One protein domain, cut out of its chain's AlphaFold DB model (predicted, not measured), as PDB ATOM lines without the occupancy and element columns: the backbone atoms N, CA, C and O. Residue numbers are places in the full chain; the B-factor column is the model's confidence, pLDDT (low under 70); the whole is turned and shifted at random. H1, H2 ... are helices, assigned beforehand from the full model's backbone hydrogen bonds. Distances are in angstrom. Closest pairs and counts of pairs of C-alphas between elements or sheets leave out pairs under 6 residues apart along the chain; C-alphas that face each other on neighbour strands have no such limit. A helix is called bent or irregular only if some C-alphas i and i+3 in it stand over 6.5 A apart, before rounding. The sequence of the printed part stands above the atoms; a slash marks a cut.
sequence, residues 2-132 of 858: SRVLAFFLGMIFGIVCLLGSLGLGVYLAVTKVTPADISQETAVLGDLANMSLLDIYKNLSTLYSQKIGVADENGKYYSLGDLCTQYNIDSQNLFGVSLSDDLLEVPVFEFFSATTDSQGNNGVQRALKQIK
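AT A GLANCE: This is residues 2 to 132 of the 858 residues of an uncharacterized protein of Corallococcus sp. CAG:1435 (UniProt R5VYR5). A flattish set of helices is strung between long loops with few contacts: the two longer helices, H1 and H3, come close at a steep tilt, and H5 packs on the first residues of H1 and on H2. Short H4 and H6 pair up farther along, and H7 lies at one far end. The printed part has 131 residues with seven named helices, H1 to H7 in chain order, and no named strand; it is all helix, though under half of the residues are in named elements. It is compact, with a radius of gyration of the C-alphas of 15.5 A and spans of 46 by 37 by 22 A.

IN THESE COORDINATES: H1, residues 3 to 17, is 20.5 A long and begins at C-alpha 3 (243.804, 231.394, 256.260). H2 is residues 43 to 50; H3, residues 53 to 67, is 20.6 A long. H4 is residues 80 to 86, H5 91 to 95 and H6 101 to 104. H7, residues 123 to 130, is 11.2 A long and ends at C-alpha 130 (217.474, 246.500, 255.869).

HOW THE PARTS SIT: H1, with residues 4 to 5 alone, only just touches H5, with 3 pairs of C-alphas within 8 A; the closest, Leu 5 and Leu 94, are 6.4 A apart. H1 and H3 are close but not clearly touching, with closest C-alphas Ile 15 and Tyr 57 at 6.7 A and a steep tilt of 56 degrees, the same way. H2 touches H5, closest C-alphas Val 44 and Leu 94 at 5.2 A. H4 touches H6, closest C-alphas Gly 81 and Leu 104 at 4.3 A. H7 touches no helix. H2 is irregular: C-alphas 44 and 47 are 9.2 A apart. Every O i to N i+4 pair is within hydrogen-bond range in H1, H3, H4 and H5, against 3 of 4 in H7 and 0 of 4 in H2, which has 2 of 5 O i to N i+3 pairs; H6 is too short for an i+4 pair.

THE WHOLE: The C-alphas farthest apart, Gln 40 and Gln 119, are 47.5 A apart. The printed part has no cut; the links H1 to H2, H3 to H4 and H6 to H7 are long. Mean pLDDT of the printed part is 71.6, under 70 at residues 2 to 45, 53 and 95 to 97.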
ATOM      1  N   SER A   2     239.584 229.287 254.952       50.12
ATOM      2  CA  SER A   2     240.916 229.615 254.418       50.12
ATOM      3  C   SER A   2     241.646 230.560 255.385       50.12
ATOM      4  O   SER A   2     241.026 231.380 256.068       50.12
ATOM      5  N   ARG A   3     242.979 230.457 255.469       49.78
ATOM      6  CA  ARG A   3     243.804 231.394 256.260       49.78
ATOM      7  C   ARG A   3     243.595 232.848 255.814       49.78
ATOM      8  O   ARG A   3     243.776 233.761 256.612       49.78
ATOM      9  N   VAL A   4     243.169 233.035 254.564       51.12
ATOM     10  CA  VAL A   4     242.806 234.316 253.957       51.12
ATOM     11  C   VAL A   4     241.523 234.875 254.553       51.12
ATOM     12  O   VAL A   4     241.515 236.038 254.926       51.12
ATOM     13  N   LEU A   5     240.479 234.063 254.739       48.97
ATOM     14  CA  LEU A   5     239.227 234.501 255.362       48.97
ATOM     15  C   LEU A   5     239.431 234.926 256.827       48.97
ATOM     16  O   LEU A   5     238.949 235.979 257.235       48.97
ATOM     17  N   ALA A   6     240.202 234.159 257.605       51.56
ATOM     18  CA  ALA A   6     240.540 234.517 258.988       51.56
ATOM     19  C   ALA A   6     241.393 235.797 259.069       51.56
ATOM     20  O   ALA A   6     241.216 236.616 259.970       51.56
ATOM     21  N   PHE A   7     242.295 235.991 258.103       53.97
ATOM     22  CA  PHE A   7     243.088 237.208 257.973       53.97
ATOM     23  C   PHE A   7     242.234 238.412 257.553       53.97
ATOM     24  O   PHE A   7     242.378 239.484 258.128       53.97
ATOM     25  N   PHE A   8     241.315 238.240 256.604       53.47
ATOM     26  CA  PHE A   8     240.452 239.299 256.092       53.47
ATOM     27  C   PHE A   8     239.415 239.739 257.134       53.47
ATOM     28  O   PHE A   8     239.270 240.932 257.383       53.47
ATOM     29  N   LEU A   9     238.782 238.789 257.834       53.44
ATOM     30  CA  LEU A   9     237.923 239.070 258.989       53.44
ATOM     31  C   LEU A   9     238.717 239.715 260.129       53.44
ATOM     32  O   LEU A   9     238.262 240.702 260.692       53.44
ATOM     33  N   GLY A  10     239.919 239.218 260.437       53.72
ATOM     34  CA  GLY A  10     240.802 239.811 261.445       53.72
ATOM     35  C   GLY A  10     241.287 241.219 261.080       53.72
ATOM     36  O   GLY A  10     241.440 242.061 261.960       53.72
ATOM     37  N   MET A  11     241.478 241.505 259.792       58.53
ATOM     38  CA  MET A  11     241.834 242.824 259.272       58.53
ATOM     39  C   MET A  11     240.637 243.777 259.325       58.53
ATOM     40  O   MET A  11     240.797 244.897 259.793       58.53
ATOM     41  N   ILE A  12     239.441 243.343 258.919       53.38
ATOM     42  CA  ILE A  12     238.220 244.155 259.000       53.38
ATOM     43  C   ILE A  12     237.854 244.422 260.466       53.38
ATOM     44  O   ILE A  12     237.748 245.583 260.848       53.38
ATOM     45  N   PHE A  13     237.757 243.399 261.322       48.03
ATOM     46  CA  PHE A  13     237.481 243.578 262.755       48.03
ATOM     47  C   PHE A  13     238.595 244.342 263.475       48.03
ATOM     48  O   PHE A  13     238.312 245.177 264.328       48.03
ATOM     49  N   GLY A  14     239.860 244.105 263.118       50.00
ATOM     50  CA  GLY A  14     241.001 244.828 263.674       50.00
ATOM     51  C   GLY A  14     240.978 246.310 263.308       50.00
ATOM     52  O   GLY A  14     241.141 247.153 264.182       50.00
ATOM     53  N   ILE A  15     240.713 246.645 262.043       52.72
ATOM     54  CA  ILE A  15     240.612 248.033 261.579       52.72
ATOM     55  C   ILE A  15     239.379 248.717 262.182       52.72
ATOM     56  O   ILE A  15     239.491 249.859 262.618       52.72
ATOM     57  N   VAL A  16     238.247 248.017 262.302       46.62
ATOM     58  CA  VAL A  16     236.988 248.545 262.855       46.62
ATOM     59  C   VAL A  16     237.052 248.753 264.377       46.62
ATOM     60  O   VAL A  16     236.668 249.820 264.853       46.62
ATOM     61  N   CYS A  17     237.609 247.820 265.161       42.91
ATOM     62  CA  CYS A  17     237.800 248.005 266.610       42.91
ATOM     63  C   CYS A  17     238.825 249.103 266.948       42.91
ATOM     64  O   CYS A  17     238.803 249.647 268.052       42.91
ATOM     65  N   LEU A  18     239.726 249.443 266.018       46.09
ATOM     66  CA  LEU A  18     240.805 250.411 266.238       46.09
ATOM     67  C   LEU A  18     240.485 251.841 265.779       46.09
ATOM     68  O   LEU A  18     241.295 252.732 266.046       46.09
ATOM     69  N   LEU A  19     239.298 252.103 265.212       48.56
ATOM     70  CA  LEU A  19     238.844 253.450 264.811       48.56
ATOM     71  C   LEU A  19     238.762 254.462 265.979       48.56
ATOM     72  O   LEU A  19     238.624 255.660 265.743       48.56
ATOM     73  N   GLY A  20     238.909 254.014 267.233       43.84
ATOM     74  CA  GLY A  20     239.009 254.871 268.421       43.84
ATOM     75  C   GLY A  20     240.429 255.194 268.912       43.84
ATOM     76  O   GLY A  20     240.567 255.977 269.851       43.84
ATOM     77  N   SER A  21     241.497 254.625 268.339       44.78
ATOM     78  CA  SER A  21     242.856 254.805 268.881       44.78
ATOM     79  C   SER A  21     243.865 255.288 267.833       44.78
ATOM     80  O   SER A  21     244.240 254.576 266.907       44.78
ATOM     81  N   LEU A  22     244.370 256.512 268.027       46.31
ATOM     82  CA  LEU A  22     245.379 257.222 267.216       46.31
ATOM     83  C   LEU A  22     246.759 256.517 267.099       46.31
ATOM     84  O   LEU A  22     247.713 257.105 266.595       46.31
ATOM     85  N   GLY A  23     246.906 255.275 267.573       47.41
ATOM     86  CA  GLY A  23     248.201 254.620 267.790       47.41
ATOM     87  C   GLY A  23     248.781 253.824 266.614       47.41
ATOM     88  O   GLY A  23     249.977 253.546 266.619       47.41
ATOM     89  N   LEU A  24     247.993 253.458 265.595       48.56
ATOM     90  CA  LEU A  24     248.446 252.499 264.568       48.56
ATOM     91  C   LEU A  24     249.133 253.120 263.335       48.56
ATOM     92  O   LEU A  24     249.724 252.400 262.530       48.56
ATOM     93  N   GLY A  25     249.108 254.449 263.188       50.16
ATOM     94  CA  GLY A  25     249.681 255.138 262.023       50.16
ATOM     95  C   GLY A  25     251.209 255.050 261.919       50.16
ATOM     96  O   GLY A  25     251.757 255.190 260.830       50.16
ATOM     97  N   VAL A  26     251.907 254.787 263.031       46.50
ATOM     98  CA  VAL A  26     253.381 254.795 263.082       46.50
ATOM     99  C   VAL A  26     253.988 253.418 262.793       46.50
ATOM    100  O   VAL A  26     255.069 253.357 262.219       46.50
ATOM    101  N   TYR A  27     253.308 252.309 263.113       46.56
ATOM    102  CA  TYR A  27     253.838 250.959 262.851       46.56
ATOM    103  C   TYR A  27     253.577 250.497 261.405       46.56
ATOM    104  O   TYR A  27     254.459 249.924 260.773       46.56
ATOM    105  N   LEU A  28     252.411 250.835 260.837       48.22
ATOM    106  CA  LEU A  28     252.053 250.503 259.449       48.22
ATOM    107  C   LEU A  28     252.776 251.363 258.395       48.22
ATOM    108  O   LEU A  28     252.892 250.957 257.245       48.22
ATOM    109  N   ALA A  29     253.298 252.538 258.765       49.34
ATOM    110  CA  ALA A  29     254.045 253.402 257.845       49.34
ATOM    111  C   ALA A  29     255.438 252.859 257.473       49.34
ATOM    112  O   ALA A  29     256.022 253.314 256.489       49.34
ATOM    113  N   VAL A  30     255.975 251.903 258.242       48.69
ATOM    114  CA  VAL A  30     257.358 251.413 258.084       48.69
ATOM    115  C   VAL A  30     257.419 250.020 257.440       48.69
ATOM    116  O   VAL A  30     258.471 249.619 256.949       48.69
ATOM    117  N   THR A  31     256.302 249.296 257.354       53.62
ATOM    118  CA  THR A  31     256.239 247.958 256.753       53.62
ATOM    119  C   THR A  31     255.227 247.944 255.601       53.62
ATOM    120  O   THR A  31     254.017 247.946 255.800       53.62
ATOM    121  N   LYS A  32     255.717 247.944 254.350       59.44
ATOM    122  CA  LYS A  32     254.896 247.789 253.130       59.44
ATOM    123  C   LYS A  32     254.433 246.337 252.959       59.44
ATOM    124  O   LYS A  32     254.740 245.711 251.954       59.44
ATOM    125  N   VAL A  33     253.770 245.782 253.966       61.53
ATOM    126  CA  VAL A  33     253.197 244.440 253.872       61.53
ATOM    127  C   VAL A  33     251.878 244.559 253.121       61.53
ATOM    128  O   VAL A  33     251.018 245.362 253.490       61.53
ATOM    129  N   THR A  34     251.745 243.798 252.049       66.88
ATOM    130  CA  THR A  34     250.504 243.602 251.301       66.88
ATOM    131  C   THR A  34     249.872 242.271 251.718       66.88
ATOM    132  O   THR A  34     250.574 241.391 252.228       66.88
ATOM    133  N   PRO A  35     248.563 242.057 251.507       67.06
ATOM    134  CA  PRO A  35     247.963 240.738 251.702       67.06
ATOM    135  C   PRO A  35     248.681 239.620 250.920       67.06
ATOM    136  O   PRO A  35     248.750 238.489 251.405       67.06
ATOM    137  N   ALA A  36     249.279 239.941 249.762       63.47
ATOM    138  CA  ALA A  36     250.083 239.016 248.951       63.47
ATOM    139  C   ALA A  36     251.383 238.552 249.625       63.47
ATOM    140  O   ALA A  36     251.878 237.469 249.321       63.47
ATOM    141  N   ASP A  37     251.903 239.317 250.586       64.75
ATOM    142  CA  ASP A  37     253.101 238.946 251.349       64.75
ATOM    143  C   ASP A  37     252.793 237.973 252.505       64.75
ATOM    144  O   ASP A  37     253.705 237.412 253.112       64.75
ATOM    145  N   ILE A  38     251.508 237.778 252.831       60.81
ATOM    146  CA  ILE A  38     251.039 237.006 253.993       60.81
ATOM    147  C   ILE A  38     250.387 235.679 253.564       60.81
ATOM    148  O   ILE A  38     250.465 234.692 254.298       60.81
ATOM    149  N   SER A  39     249.769 235.625 252.379       60.66
ATOM    150  CA  SER A  39     249.119 234.424 251.833       60.66
ATOM    151  C   SER A  39     249.372 234.265 250.331       60.66
ATOM    152  O   SER A  39     249.503 235.252 249.621       60.66
ATOM    153  N   GLN A  40     249.399 233.021 249.834       57.97
ATOM    154  CA  GLN A  40     249.490 232.719 248.394       57.97
ATOM    155  C   GLN A  40     248.124 232.744 247.677       57.97
ATOM    156  O   GLN A  40     248.073 232.744 246.452       57.97
ATOM    157  N   GLU A  41     247.019 232.796 248.423       59.06
ATOM    158  CA  GLU A  41     245.648 232.829 247.893       59.06
ATOM    159  C   GLU A  41     245.090 234.266 247.900       59.06
ATOM    160  O   GLU A  41     244.148 234.572 248.622       59.06
ATOM    161  N   THR A  42     245.689 235.198 247.151       63.47
ATOM    162  CA  THR A  42     245.249 236.612 247.161       63.47
ATOM    163  C   THR A  42     244.352 237.031 246.015       63.47
ATOM    164  O   THR A  42     243.731 238.086 246.111       63.47
ATOM    165  N   ALA A  43     244.204 236.199 244.980       63.84
ATOM    166  CA  ALA A  43     243.298 236.469 243.861       63.84
ATOM    167  C   ALA A  43     241.848 236.721 244.320       63.84
ATOM    168  O   ALA A  43     241.125 237.485 243.693       63.84
ATOM    169  N   VAL A  44     241.461 236.146 245.463       67.75
ATOM    170  CA  VAL A  44     240.123 236.287 246.050       67.75
ATOM    171  C   VAL A  44     239.866 237.642 246.721       67.75
ATOM    172  O   VAL A  44     238.724 237.982 246.999       67.75
ATOM    173  N   LEU A  45     240.913 238.435 246.987       69.31
ATOM    174  CA  LEU A  45     240.811 239.746 247.646       69.31
ATOM    175  C   LEU A  45     240.686 240.916 246.660       69.31
ATOM    176  O   LEU A  45     240.673 242.070 247.091       69.31
ATOM    177  N   GLY A  46     240.624 240.631 245.357       78.81
ATOM    178  CA  GLY A  46     240.483 241.648 244.321       78.81
ATOM    179  C   GLY A  46     241.585 242.701 244.367       78.81
ATOM    180  O   GLY A  46     242.769 242.400 244.548       78.81
ATOM    181  N   ASP A  47     241.184 243.964 244.267       79.38
ATOM    182  CA  ASP A  47     242.082 245.116 244.282       79.38
ATOM    183  C   ASP A  47     242.818 245.269 245.623       79.38
ATOM    184  O   ASP A  47     243.921 245.819 245.667       79.38
ATOM    185  N   LEU A  48     242.260 244.744 246.723       75.88
ATOM    186  CA  LEU A  48     242.867 244.831 248.057       75.88
ATOM    187  C   LEU A  48     244.127 243.973 248.177       75.88
ATOM    188  O   LEU A  48     245.009 244.306 248.965       75.88
ATOM    189  N   ALA A  49     244.252 242.908 247.380       72.12
ATOM    190  CA  ALA A  49     245.406 242.006 247.376       72.12
ATOM    191  C   ALA A  49     246.751 242.727 247.207       72.12
ATOM    192  O   ALA A  49     247.764 242.310 247.773       72.12
ATOM    193  N   ASN A  50     246.737 243.807 246.421       73.69
ATOM    194  CA  ASN A  50     247.919 244.540 245.979       73.69
ATOM    195  C   ASN A  50     248.105 245.879 246.712       73.69
ATOM    196  O   ASN A  50     249.074 246.595 246.458       73.69
ATOM    197  N   MET A  51     247.188 246.233 247.618       75.56
ATOM    198  CA  MET A  51     247.294 247.436 248.439       75.56
ATOM    199  C   MET A  51     248.125 247.153 249.695       75.56
ATOM    200  O   MET A  51     248.054 246.072 250.281       75.56
ATOM    201  N   SER A  52     248.915 248.133 250.146       75.44
ATOM    202  CA  SER A  52     249.575 248.016 251.450       75.44
ATOM    203  C   SER A  52     248.526 248.029 252.564       75.44
ATOM    204  O   SER A  52     247.497 248.688 252.432       75.44
ATOM    205  N   LEU A  53     248.790 247.366 253.694       66.81
ATOM    206  CA  LEU A  53     247.875 247.393 254.845       66.81
ATOM    207  C   LEU A  53     247.512 248.822 255.296       66.81
ATOM    208  O   LEU A  53     246.392 249.065 255.742       66.81
ATOM    209  N   LEU A  54     248.430 249.784 255.139       70.88
ATOM    210  CA  LEU A  54     248.173 251.197 255.424       70.88
ATOM    211  C   LEU A  54     247.220 251.844 254.408       70.88
ATOM    212  O   LEU A  54     246.390 252.666 254.794       70.88
ATOM    213  N   ASP A  55     247.344 251.506 253.126       75.56
ATOM    214  CA  ASP A  55     246.475 252.041 252.073       75.56
ATOM    215  C   ASP A  55     245.081 251.413 252.145       75.56
ATOM    216  O   ASP A  55     244.093 252.132 252.025       75.56
ATOM    217  N   ILE A  56     244.989 250.117 252.469       73.94
ATOM    218  CA  ILE A  56     243.722 249.447 252.795       73.94
ATOM    219  C   ILE A  56     243.048 250.153 253.976       73.94
ATOM    220  O   ILE A  56     241.885 250.532 253.877       73.94
ATOM    221  N   TYR A  57     243.784 250.406 255.066       70.88
ATOM    222  CA  TYR A  57     243.268 251.141 256.224       70.88
ATOM    223  C   TYR A  57     242.757 252.537 255.847       70.88
ATOM    224  O   TYR A  57     241.643 252.903 256.219       70.88
ATOM    225  N   LYS A  58     243.537 253.323 255.095       74.94
ATOM    226  CA  LYS A  58     243.136 254.676 254.674       74.94
ATOM    227  C   LYS A  58     241.912 254.653 253.766       74.94
ATOM    228  O   LYS A  58     241.022 255.481 253.949       74.94
ATOM    229  N   ASN A  59     241.858 253.723 252.817       81.12
ATOM    230  CA  ASN A  59     240.746 253.600 251.880       81.12
ATOM    231  C   ASN A  59     239.469 253.161 252.597       81.12
ATOM    232  O   ASN A  59     238.439 253.805 252.433       81.12
ATOM    233  N   LEU A  60     239.545 252.145 253.463       76.12
ATOM    234  CA  LEU A  60     238.410 251.700 254.273       76.12
ATOM    235  C   LEU A  60     237.961 252.769 255.272       76.12
ATOM    236  O   LEU A  60     236.766 252.986 255.416       76.12
ATOM    237  N   SER A  61     238.886 253.481 255.920       73.44
ATOM    238  CA  SER A  61     238.557 254.591 256.823       73.44
ATOM    239  C   SER A  61     237.893 255.753 256.080       73.44
ATOM    240  O   SER A  61     236.927 256.319 256.585       73.44
ATOM    241  N   THR A  62     238.369 256.088 254.878       81.81
ATOM    242  CA  THR A  62     237.763 257.128 254.032       81.81
ATOM    243  C   THR A  62     236.370 256.710 253.578       81.81
ATOM    244  O   THR A  62     235.427 257.487 253.696       81.81
ATOM    245  N   LEU A  63     236.232 255.469 253.105       82.94
ATOM    246  CA  LEU A  63     234.964 254.901 252.665       82.94
ATOM    247  C   LEU A  63     233.955 254.851 253.817       82.94
ATOM    248  O   LEU A  63     232.829 255.307 253.656       82.94
ATOM    249  N   TYR A  64     234.382 254.398 254.998       78.94
ATOM    250  CA  TYR A  64     233.595 254.429 256.228       78.94
ATOM    251  C   TYR A  64     233.096 255.847 256.522       78.94
ATOM    252  O   TYR A  64     231.894 256.043 256.649       78.94
ATOM    253  N   SER A  65     233.974 256.858 256.540       78.25
ATOM    254  CA  SER A  65     233.575 258.255 256.778       78.25
ATOM    255  C   SER A  65     232.620 258.825 255.722       78.25
ATOM    256  O   SER A  65     231.867 259.742 256.034       78.25
ATOM    257  N   GLN A  66     232.657 258.322 254.487       84.75
ATOM    258  CA  GLN A  66     231.783 258.771 253.399       84.75
ATOM    259  C   GLN A  66     230.423 258.072 253.384       84.75
ATOM    260  O   GLN A  66     229.454 258.650 252.897       84.75
ATOM    261  N   LYS A  67     230.366 256.819 253.840       85.81
ATOM    262  CA  LYS A  67     229.207 255.937 253.661       85.81
ATOM    263  C   LYS A  67     228.428 255.673 254.947       85.81
ATOM    264  O   LYS A  67     227.264 255.300 254.872       85.81
ATOM    265  N   ILE A  68     229.029 255.870 256.119       83.56
ATOM    266  CA  ILE A  68     228.340 255.670 257.396       83.56
ATOM    267  C   ILE A  68     227.217 256.689 257.607       83.56
ATOM    268  O   ILE A  68     227.439 257.893 257.491       83.56
ATOM    269  N   GLY A  69     226.009 256.224 257.938       79.38
ATOM    270  CA  GLY A  69     224.839 257.086 258.111       79.38
ATOM    271  C   GLY A  69     224.363 257.769 256.824       79.38
ATOM    272  O   GLY A  69     223.547 258.687 256.906       79.38
ATOM    273  N   VAL A  70     224.863 257.354 255.655       84.88
ATOM    274  CA  VAL A  70     224.500 257.905 254.345       84.88
ATOM    275  C   VAL A  70     223.820 256.814 253.526       84.88
ATOM    276  O   VAL A  70     224.466 255.859 253.094       84.88
ATOM    277  N   ALA A  71     222.515 256.969 253.318       84.31
ATOM    278  CA  ALA A  71     221.741 256.138 252.406       84.31
ATOM    279  C   ALA A  71     221.797 256.690 250.971       84.31
ATOM    280  O   ALA A  71     222.030 257.885 250.767       84.31
ATOM    281  N   ASP A  72     221.583 255.824 249.983       85.19
ATOM    282  CA  ASP A  72     221.397 256.221 248.589       85.19
ATOM    283  C   ASP A  72     219.994 256.811 248.323       85.19
ATOM    284  O   ASP A  72     219.187 257.009 249.234       85.19
ATOM    285  N   GLU A  73     219.698 257.119 247.058       81.75
ATOM    286  CA  GLU A  73     218.417 257.703 246.629       81.75
ATOM    287  C   GLU A  73     217.208 256.786 246.888       81.75
ATOM    288  O   GLU A  73     216.086 257.277 247.009       81.75
ATOM    289  N   ASN A  74     217.436 255.477 247.033       82.00
ATOM    290  CA  ASN A  74     216.421 254.475 247.358       82.00
ATOM    291  C   ASN A  74     216.376 254.161 248.862       82.00
ATOM    292  O   ASN A  74     215.638 253.277 249.295       82.00
ATOM    293  N   GLY A  75     217.160 254.877 249.673       81.94
ATOM    294  CA  GLY A  75     217.239 254.670 251.111       81.94
ATOM    295  C   GLY A  75     218.133 253.502 251.535       81.94
ATOM    296  O   GLY A  75     218.148 253.199 252.725       81.94
ATOM    297  N   LYS A  76     218.896 252.868 250.632       87.44
ATOM    298  CA  LYS A  76     219.786 251.725 250.918       87.44
ATOM    299  C   LYS A  76     221.134 252.197 251.475       87.44
ATOM    300  O   LYS A  76     221.743 253.127 250.945       87.44
ATOM    301  N   TYR A  77     221.602 251.576 252.559       88.94
ATOM    302  CA  TYR A  77     222.936 251.843 253.109       88.94
ATOM    303  C   TYR A  77     223.992 250.979 252.416       88.94
ATOM    304  O   TYR A  77     223.697 249.905 251.899       88.94
ATOM    305  N   TYR A  78     225.240 251.448 252.439       88.19
ATOM    306  CA  TYR A  78     226.361 250.791 251.766       88.19
ATOM    307  C   TYR A  78     226.532 249.328 252.210       88.19
ATOM    308  O   TYR A  78     226.822 249.057 253.385       88.19
ATOM    309  N   SER A  79     226.354 248.401 251.269       88.88
ATOM    310  CA  SER A  79     226.210 246.975 251.554       88.88
ATOM    311  C   SER A  79     227.508 246.174 251.400       88.88
ATOM    312  O   SER A  79     228.542 246.674 250.942       88.88
ATOM    313  N   LEU A  80     227.476 244.897 251.792       82.94
ATOM    314  CA  LEU A  80     228.589 243.968 251.584       82.94
ATOM    315  C   LEU A  80     228.858 243.741 250.091       82.94
ATOM    316  O   LEU A  80     230.013 243.699 249.675       82.94
ATOM    317  N   GLY A  81     227.802 243.663 249.284       84.62
ATOM    318  CA  GLY A  81     227.866 243.600 247.828       84.62
ATOM    319  C   GLY A  81     228.520 244.835 247.216       84.62
ATOM    320  O   GLY A  81     229.379 244.688 246.346       84.62
ATOM    321  N   ASP A  82     228.213 246.037 247.720       86.94
ATOM    322  CA  ASP A  82     228.881 247.269 247.282       86.94
ATOM    323  C   ASP A  82     230.378 247.233 247.608       86.94
ATOM    324  O   ASP A  82     231.212 247.600 246.782       86.94
ATOM    325  N   LEU A  83     230.748 246.750 248.801       83.31
ATOM    326  CA  LEU A  83     232.145 246.561 249.198       83.31
ATOM    327  C   LEU A  83     232.867 245.567 248.280       83.31
ATOM    328  O   LEU A  83     233.969 245.860 247.811       83.31
ATOM    329  N   CYS A  84     232.252 244.414 248.017       82.31
ATOM    330  CA  CYS A  84     232.814 243.399 247.137       82.31
ATOM    331  C   CYS A  84     232.972 243.924 245.710       82.31
ATOM    332  O   CYS A  84     234.035 243.758 245.120       82.31
ATOM    333  N   THR A  85     231.973 244.633 245.189       86.31
ATOM    334  CA  THR A  85     232.001 245.209 243.839       86.31
ATOM    335  C   THR A  85     233.043 246.320 243.721       86.31
ATOM    336  O   THR A  85     233.840 246.315 242.786       86.31
ATOM    337  N   GLN A  86     233.099 247.249 244.685       86.81
ATOM    338  CA  GLN A  86     234.021 248.391 244.661       86.81
ATOM    339  C   GLN A  86     235.494 247.966 244.651       86.81
ATOM    340  O   GLN A  86     236.324 248.660 244.064       86.81
ATOM    341  N   TYR A  87     235.819 246.854 245.308       84.00
ATOM    342  CA  TYR A  87     237.184 246.337 245.393       84.00
ATOM    343  C   TYR A  87     237.406 245.069 244.563       84.00
ATOM    344  O   TYR A  87     238.438 244.417 244.723       84.00
ATOM    345  N   ASN A  88     236.454 244.709 243.697       83.19
ATOM    346  CA  ASN A  88     236.501 243.519 242.848       83.19
ATOM    347  C   ASN A  88     236.833 242.221 243.625       83.19
ATOM    348  O   ASN A  88     237.620 241.388 243.174       83.19
ATOM    349  N   ILE A  89     236.289 242.092 244.839       81.81
ATOM    350  CA  ILE A  89     236.486 240.946 245.731       81.81
ATOM    351  C   ILE A  89     235.661 239.779 245.197       81.81
ATOM    352  O   ILE A  89     234.438 239.877 245.082       81.81
ATOM    353  N   ASP A  90     236.319 238.653 244.950       79.12
ATOM    354  CA  ASP A  90     235.658 237.402 244.597       79.12
ATOM    355  C   ASP A  90     235.096 236.756 245.869       79.12
ATOM    356  O   ASP A  90     235.757 235.965 246.547       79.12
ATOM    357  N   SER A  91     233.877 237.159 246.230       74.56
ATOM    358  CA  SER A  91     233.193 236.679 247.432       74.56
ATOM    359  C   SER A  91     233.006 235.158 247.407       74.56
ATOM    360  O   SER A  91     233.235 234.507 248.426       74.56
ATOM    361  N   GLN A  92     232.688 234.568 246.250       74.62
ATOM    362  CA  GLN A  92     232.471 233.129 246.115       74.62
ATOM    363  C   GLN A  92     233.721 232.330 246.495       74.62
ATOM    364  O   GLN A  92     233.650 231.406 247.306       74.62
ATOM    365  N   ASN A  93     234.884 232.701 245.958       72.69
ATOM    366  CA  ASN A  93     236.133 232.013 246.276       72.69
ATOM    367  C   ASN A  93     236.706 232.424 247.646       72.69
ATOM    368  O   ASN A  93     237.388 231.621 248.286       72.69
ATOM    369  N   LEU A  94     236.411 233.634 248.138       70.44
ATOM    370  CA  LEU A  94     236.826 234.099 249.467       70.44
ATOM    371  C   LEU A  94     236.116 233.340 250.598       70.44
ATOM    372  O   LEU A  94     236.761 232.920 251.564       70.44
ATOM    373  N   PHE A  95     234.800 233.163 250.483       66.31
ATOM    374  CA  PHE A  95     233.994 232.433 251.463       66.31
ATOM    375  C   PHE A  95     233.940 230.925 251.166       66.31
ATOM    376  O   PHE A  95     233.580 230.143 252.044       66.31
ATOM    377  N   GLY A  96     234.376 230.505 249.971       65.88
ATOM    378  CA  GLY A  96     234.330 229.119 249.491       65.88
ATOM    379  C   GLY A  96     232.926 228.659 249.086       65.88
ATOM    380  O   GLY A  96     232.724 227.477 248.814       65.88
ATOM    381  N   VAL A  97     231.966 229.582 249.080       68.56
ATOM    382  CA  VAL A  97     230.536 229.399 248.827       68.56
ATOM    383  C   VAL A  97     229.987 230.692 248.222       68.56
ATOM    384  O   VAL A  97     230.469 231.776 248.553       68.56
ATOM    385  N   SER A  98     228.990 230.598 247.339       77.44
ATOM    386  CA  SER A  98     228.304 231.793 246.829       77.44
ATOM    387  C   SER A  98     227.488 232.421 247.954       77.44
ATOM    388  O   SER A  98     226.711 231.722 248.602       77.44
ATOM    389  N   LEU A  99     227.659 233.722 248.187       77.38
ATOM    390  CA  LEU A  99     226.758 234.471 249.064       77.38
ATOM    391  C   LEU A  99     225.428 234.698 248.336       77.38
ATOM    392  O   LEU A  99     225.433 234.911 247.124       77.38
ATOM    393  N   SER A 100     224.313 234.637 249.067       79.81
ATOM    394  CA  SER A 100     222.999 235.021 248.545       79.81
ATOM    395  C   SER A 100     222.890 236.539 248.407       79.81
ATOM    396  O   SER A 100     223.605 237.281 249.092       79.81
ATOM    397  N   ASP A 101     221.970 237.000 247.558       83.06
ATOM    398  CA  ASP A 101     221.705 238.430 247.377       83.06
ATOM    399  C   ASP A 101     221.355 239.095 248.719       83.06
ATOM    400  O   ASP A 101     221.974 240.094 249.075       83.06
ATOM    401  N   ASP A 102     220.516 238.461 249.546       83.00
ATOM    402  CA  ASP A 102     220.161 238.951 250.889       83.00
ATOM    403  C   ASP A 102     221.372 239.181 251.810       83.00
ATOM    404  O   ASP A 102     221.403 240.134 252.592       83.00
ATOM    405  N   LEU A 103     222.402 238.326 251.726       80.25
ATOM    406  CA  LEU A 103     223.650 238.502 252.481       80.25
ATOM    407  C   LEU A 103     224.521 239.621 251.899       80.25
ATOM    408  O   LEU A 103     225.220 240.314 252.644       80.25
ATOM    409  N   LEU A 104     224.485 239.816 250.580       84.31
ATOM    410  CA  LEU A 104     225.173 240.914 249.903       84.31
ATOM    411  C   LEU A 104     224.496 242.266 250.170       84.31
ATOM    412  O   LEU A 104     225.161 243.300 250.101       84.31
ATOM    413  N   GLU A 105     223.215 242.291 250.529       86.62
ATOM    414  CA  GLU A 105     222.495 243.516 250.896       86.62
ATOM    415  C   GLU A 105     222.742 243.984 252.340       86.62
ATOM    416  O   GLU A 105     222.386 245.112 252.682       86.62
ATOM    417  N   VAL A 106     223.425 243.191 253.178       84.00
ATOM    418  CA  VAL A 106     223.716 243.551 254.578       84.00
ATOM    419  C   VAL A 106     224.544 244.849 254.662       84.00
ATOM    420  O   VAL A 106     225.637 244.914 254.088       84.00
ATOM    421  N   PRO A 107     224.093 245.878 255.412       86.62
ATOM    422  CA  PRO A 107     224.766 247.174 255.482       86.62
ATOM    423  C   PRO A 107     225.977 247.140 256.429       86.62
ATOM    424  O   PRO A 107     225.846 247.124 257.653       86.62
ATOM    425  N   VAL A 108     227.190 247.152 255.866       77.50
ATOM    426  CA  VAL A 108     228.434 246.806 256.590       77.50
ATOM    427  C   VAL A 108     228.893 247.891 257.569       77.50
ATOM    428  O   VAL A 108     229.443 247.577 258.625       77.50
ATOM    429  N   PHE A 109     228.680 249.171 257.250       82.25
ATOM    430  CA  PHE A 109     229.140 250.286 258.096       82.25
ATOM    431  C   PHE A 109     228.065 250.834 259.034       82.25
ATOM    432  O   PHE A 109     228.387 251.490 260.024       82.25
ATOM    433  N   GLU A 110     226.796 250.558 258.748       85.12
ATOM    434  CA  GLU A 110     225.679 251.253 259.385       85.12
ATOM    435  C   GLU A 110     225.503 250.886 260.862       85.12
ATOM    436  O   GLU A 110     225.186 251.747 261.683       85.12
ATOM    437  N   PHE A 111     225.857 249.653 261.237       79.06
ATOM    438  CA  PHE A 111     225.908 249.198 262.630       79.06
ATOM    439  C   PHE A 111     226.744 250.091 263.551       79.06
ATOM    440  O   PHE A 111     226.487 250.153 264.753       79.06
ATOM    441  N   PHE A 112     227.747 250.776 263.000       79.88
ATOM    442  CA  PHE A 112     228.672 251.614 263.756       79.88
ATOM    443  C   PHE A 112     228.267 253.092 263.762       79.88
ATOM    444  O   PHE A 112     228.973 253.923 264.338       79.88
ATOM    445  N   SER A 113     227.150 253.448 263.117       80.56
ATOM    446  CA  SER A 113     226.708 254.836 263.026       80.56
ATOM    447  C   SER A 113     226.273 255.362 264.391       80.56
ATOM    448  O   SER A 113     225.327 254.869 265.008       80.56
ATOM    449  N   ALA A 114     226.973 256.399 264.854       74.44
ATOM    450  CA  ALA A 114     226.699 257.073 266.120       74.44
ATOM    451  C   ALA A 114     225.551 258.099 266.027       74.44
ATOM    452  O   ALA A 114     225.207 258.725 267.029       74.44
ATOM    453  N   THR A 115     224.979 258.315 264.837       78.31
ATOM    454  CA  THR A 115     223.923 259.306 264.598       78.31
ATOM    455  C   THR A 115     222.540 258.662 264.614       78.31
ATOM    456  O   THR A 115     222.371 257.499 264.240       78.31
ATOM    457  N   THR A 116     221.527 259.425 265.024       80.75
ATOM    458  CA  THR A 116     220.110 259.065 264.872       80.75
ATOM    459  C   THR A 116     219.534 259.707 263.617       80.75
ATOM    460  O   THR A 116     219.897 260.839 263.290       80.75
ATOM    461  N   ASP A 117     218.637 259.008 262.924       81.12
ATOM    462  CA  ASP A 117     217.899 259.586 261.798       81.12
ATOM    463  C   ASP A 117     216.755 260.501 262.281       81.12
ATOM    464  O   ASP A 117     216.552 260.719 263.479       81.12
ATOM    465  N   SER A 118     215.989 261.041 261.331       77.25
ATOM    466  CA  SER A 118     214.822 261.897 261.588       77.25
ATOM    467  C   SER A 118     213.676 261.194 262.330       77.25
ATOM    468  O   SER A 118     212.771 261.862 262.825       77.25
ATOM    469  N   GLN A 119     213.721 259.865 262.430       77.88
ATOM    470  CA  GLN A 119     212.727 259.014 263.082       77.88
ATOM    471  C   GLN A 119     213.239 258.483 264.434       77.88
ATOM    472  O   GLN A 119     212.553 257.703 265.089       77.88
ATOM    473  N   GLY A 120     214.433 258.907 264.869       80.06
ATOM    474  CA  GLY A 120     215.048 258.497 266.131       80.06
ATOM    475  C   GLY A 120     215.728 257.126 266.099       80.06
ATOM    476  O   GLY A 120     216.186 256.671 267.146       80.06
ATOM    477  N   ASN A 121     215.842 256.471 264.936       82.88
ATOM    478  CA  ASN A 121     216.516 255.178 264.830       82.88
ATOM    479  C   ASN A 121     218.035 255.377 264.891       82.88
ATOM    480  O   ASN A 121     218.576 256.207 264.157       82.88
ATOM    481  N   ASN A 122     218.738 254.605 265.721       85.69
ATOM    482  CA  ASN A 122     220.207 254.557 265.737       85.69
ATOM    483  C   ASN A 122     220.769 253.686 264.590       85.69
ATOM    484  O   ASN A 122     220.017 252.988 263.912       85.69
ATOM    485  N   GLY A 123     222.091 253.710 264.377       81.88
ATOM    486  CA  GLY A 123     222.745 252.942 263.307       81.88
ATOM    487  C   GLY A 123     222.436 251.442 263.320       81.88
ATOM    488  O   GLY A 123     222.148 250.854 262.283       81.88
ATOM    489  N   VAL A 124     222.381 250.828 264.504       82.31
ATOM    490  CA  VAL A 124     222.016 249.410 264.655       82.31
ATOM    491  C   VAL A 124     220.574 249.159 264.202       82.31
ATOM    492  O   VAL A 124     220.321 248.220 263.457       82.31
ATOM    493  N   GLN A 125     219.624 250.010 264.593       84.56
ATOM    494  CA  GLN A 125     218.219 249.878 264.194       84.56
ATOM    495  C   GLN A 125     218.024 250.067 262.687       84.56
ATOM    496  O   GLN A 125     217.246 249.335 262.082       84.56
ATOM    497  N   ARG A 126     218.731 251.018 262.068       86.12
ATOM    498  CA  ARG A 126     218.666 251.236 260.614       86.12
ATOM    499  C   ARG A 126     219.284 250.080 259.839       86.12
ATOM    500  O   ARG A 126     218.693 249.639 258.858       86.12
ATOM    501  N   ALA A 127     220.404 249.545 260.327       85.12
ATOM    502  CA  ALA A 127     221.026 248.354 259.764       85.12
ATOM    503  C   ALA A 127     220.077 247.146 259.816       85.12
ATOM    504  O   ALA A 127     219.822 246.516 258.796       85.12
ATOM    505  N   LEU A 128     219.482 246.865 260.981       86.25
ATOM    506  CA  LEU A 128     218.573 245.728 261.163       86.25
ATOM    507  C   LEU A 128     217.284 245.833 260.328       86.25
ATOM    508  O   LEU A 128     216.763 244.801 259.919       86.25
ATOM    509  N   LYS A 129     216.787 247.046 260.035       88.12
ATOM    510  CA  LYS A 129     215.612 247.260 259.163       88.12
ATOM    511  C   LYS A 129     215.862 246.912 257.691       88.12
ATOM    512  O   LYS A 129     214.902 246.711 256.959       88.12
ATOM    513  N   GLN A 130     217.119 246.870 257.247       87.56
ATOM    514  CA  GLN A 130     217.474 246.500 255.869       87.56
ATOM    515  C   GLN A 130     217.883 245.040 255.726       87.56
ATOM    516  O   GLN A 130     217.864 244.512 254.620       87.56
ATOM    517  N   ILE A 131     218.235 244.377 256.827       88.81
ATOM    518  CA  ILE A 131     218.593 242.965 256.777       88.81
ATOM    519  C   ILE A 131     217.311 242.152 256.717       88.81
ATOM    520  O   ILE A 131     216.503 242.187 257.649       88.81
ATOM    521  N   LYS A 132     217.143 241.418 255.619       91.06
ATOM    522  CA  LYS A 132     216.020 240.509 255.414       91.06
ATOM    523  C   LYS A 132     216.080 239.327 256.377       91.06
ATOM    524  O   LYS A 132     217.170 238.884 256.743       91.06
TER     525      LYS A 132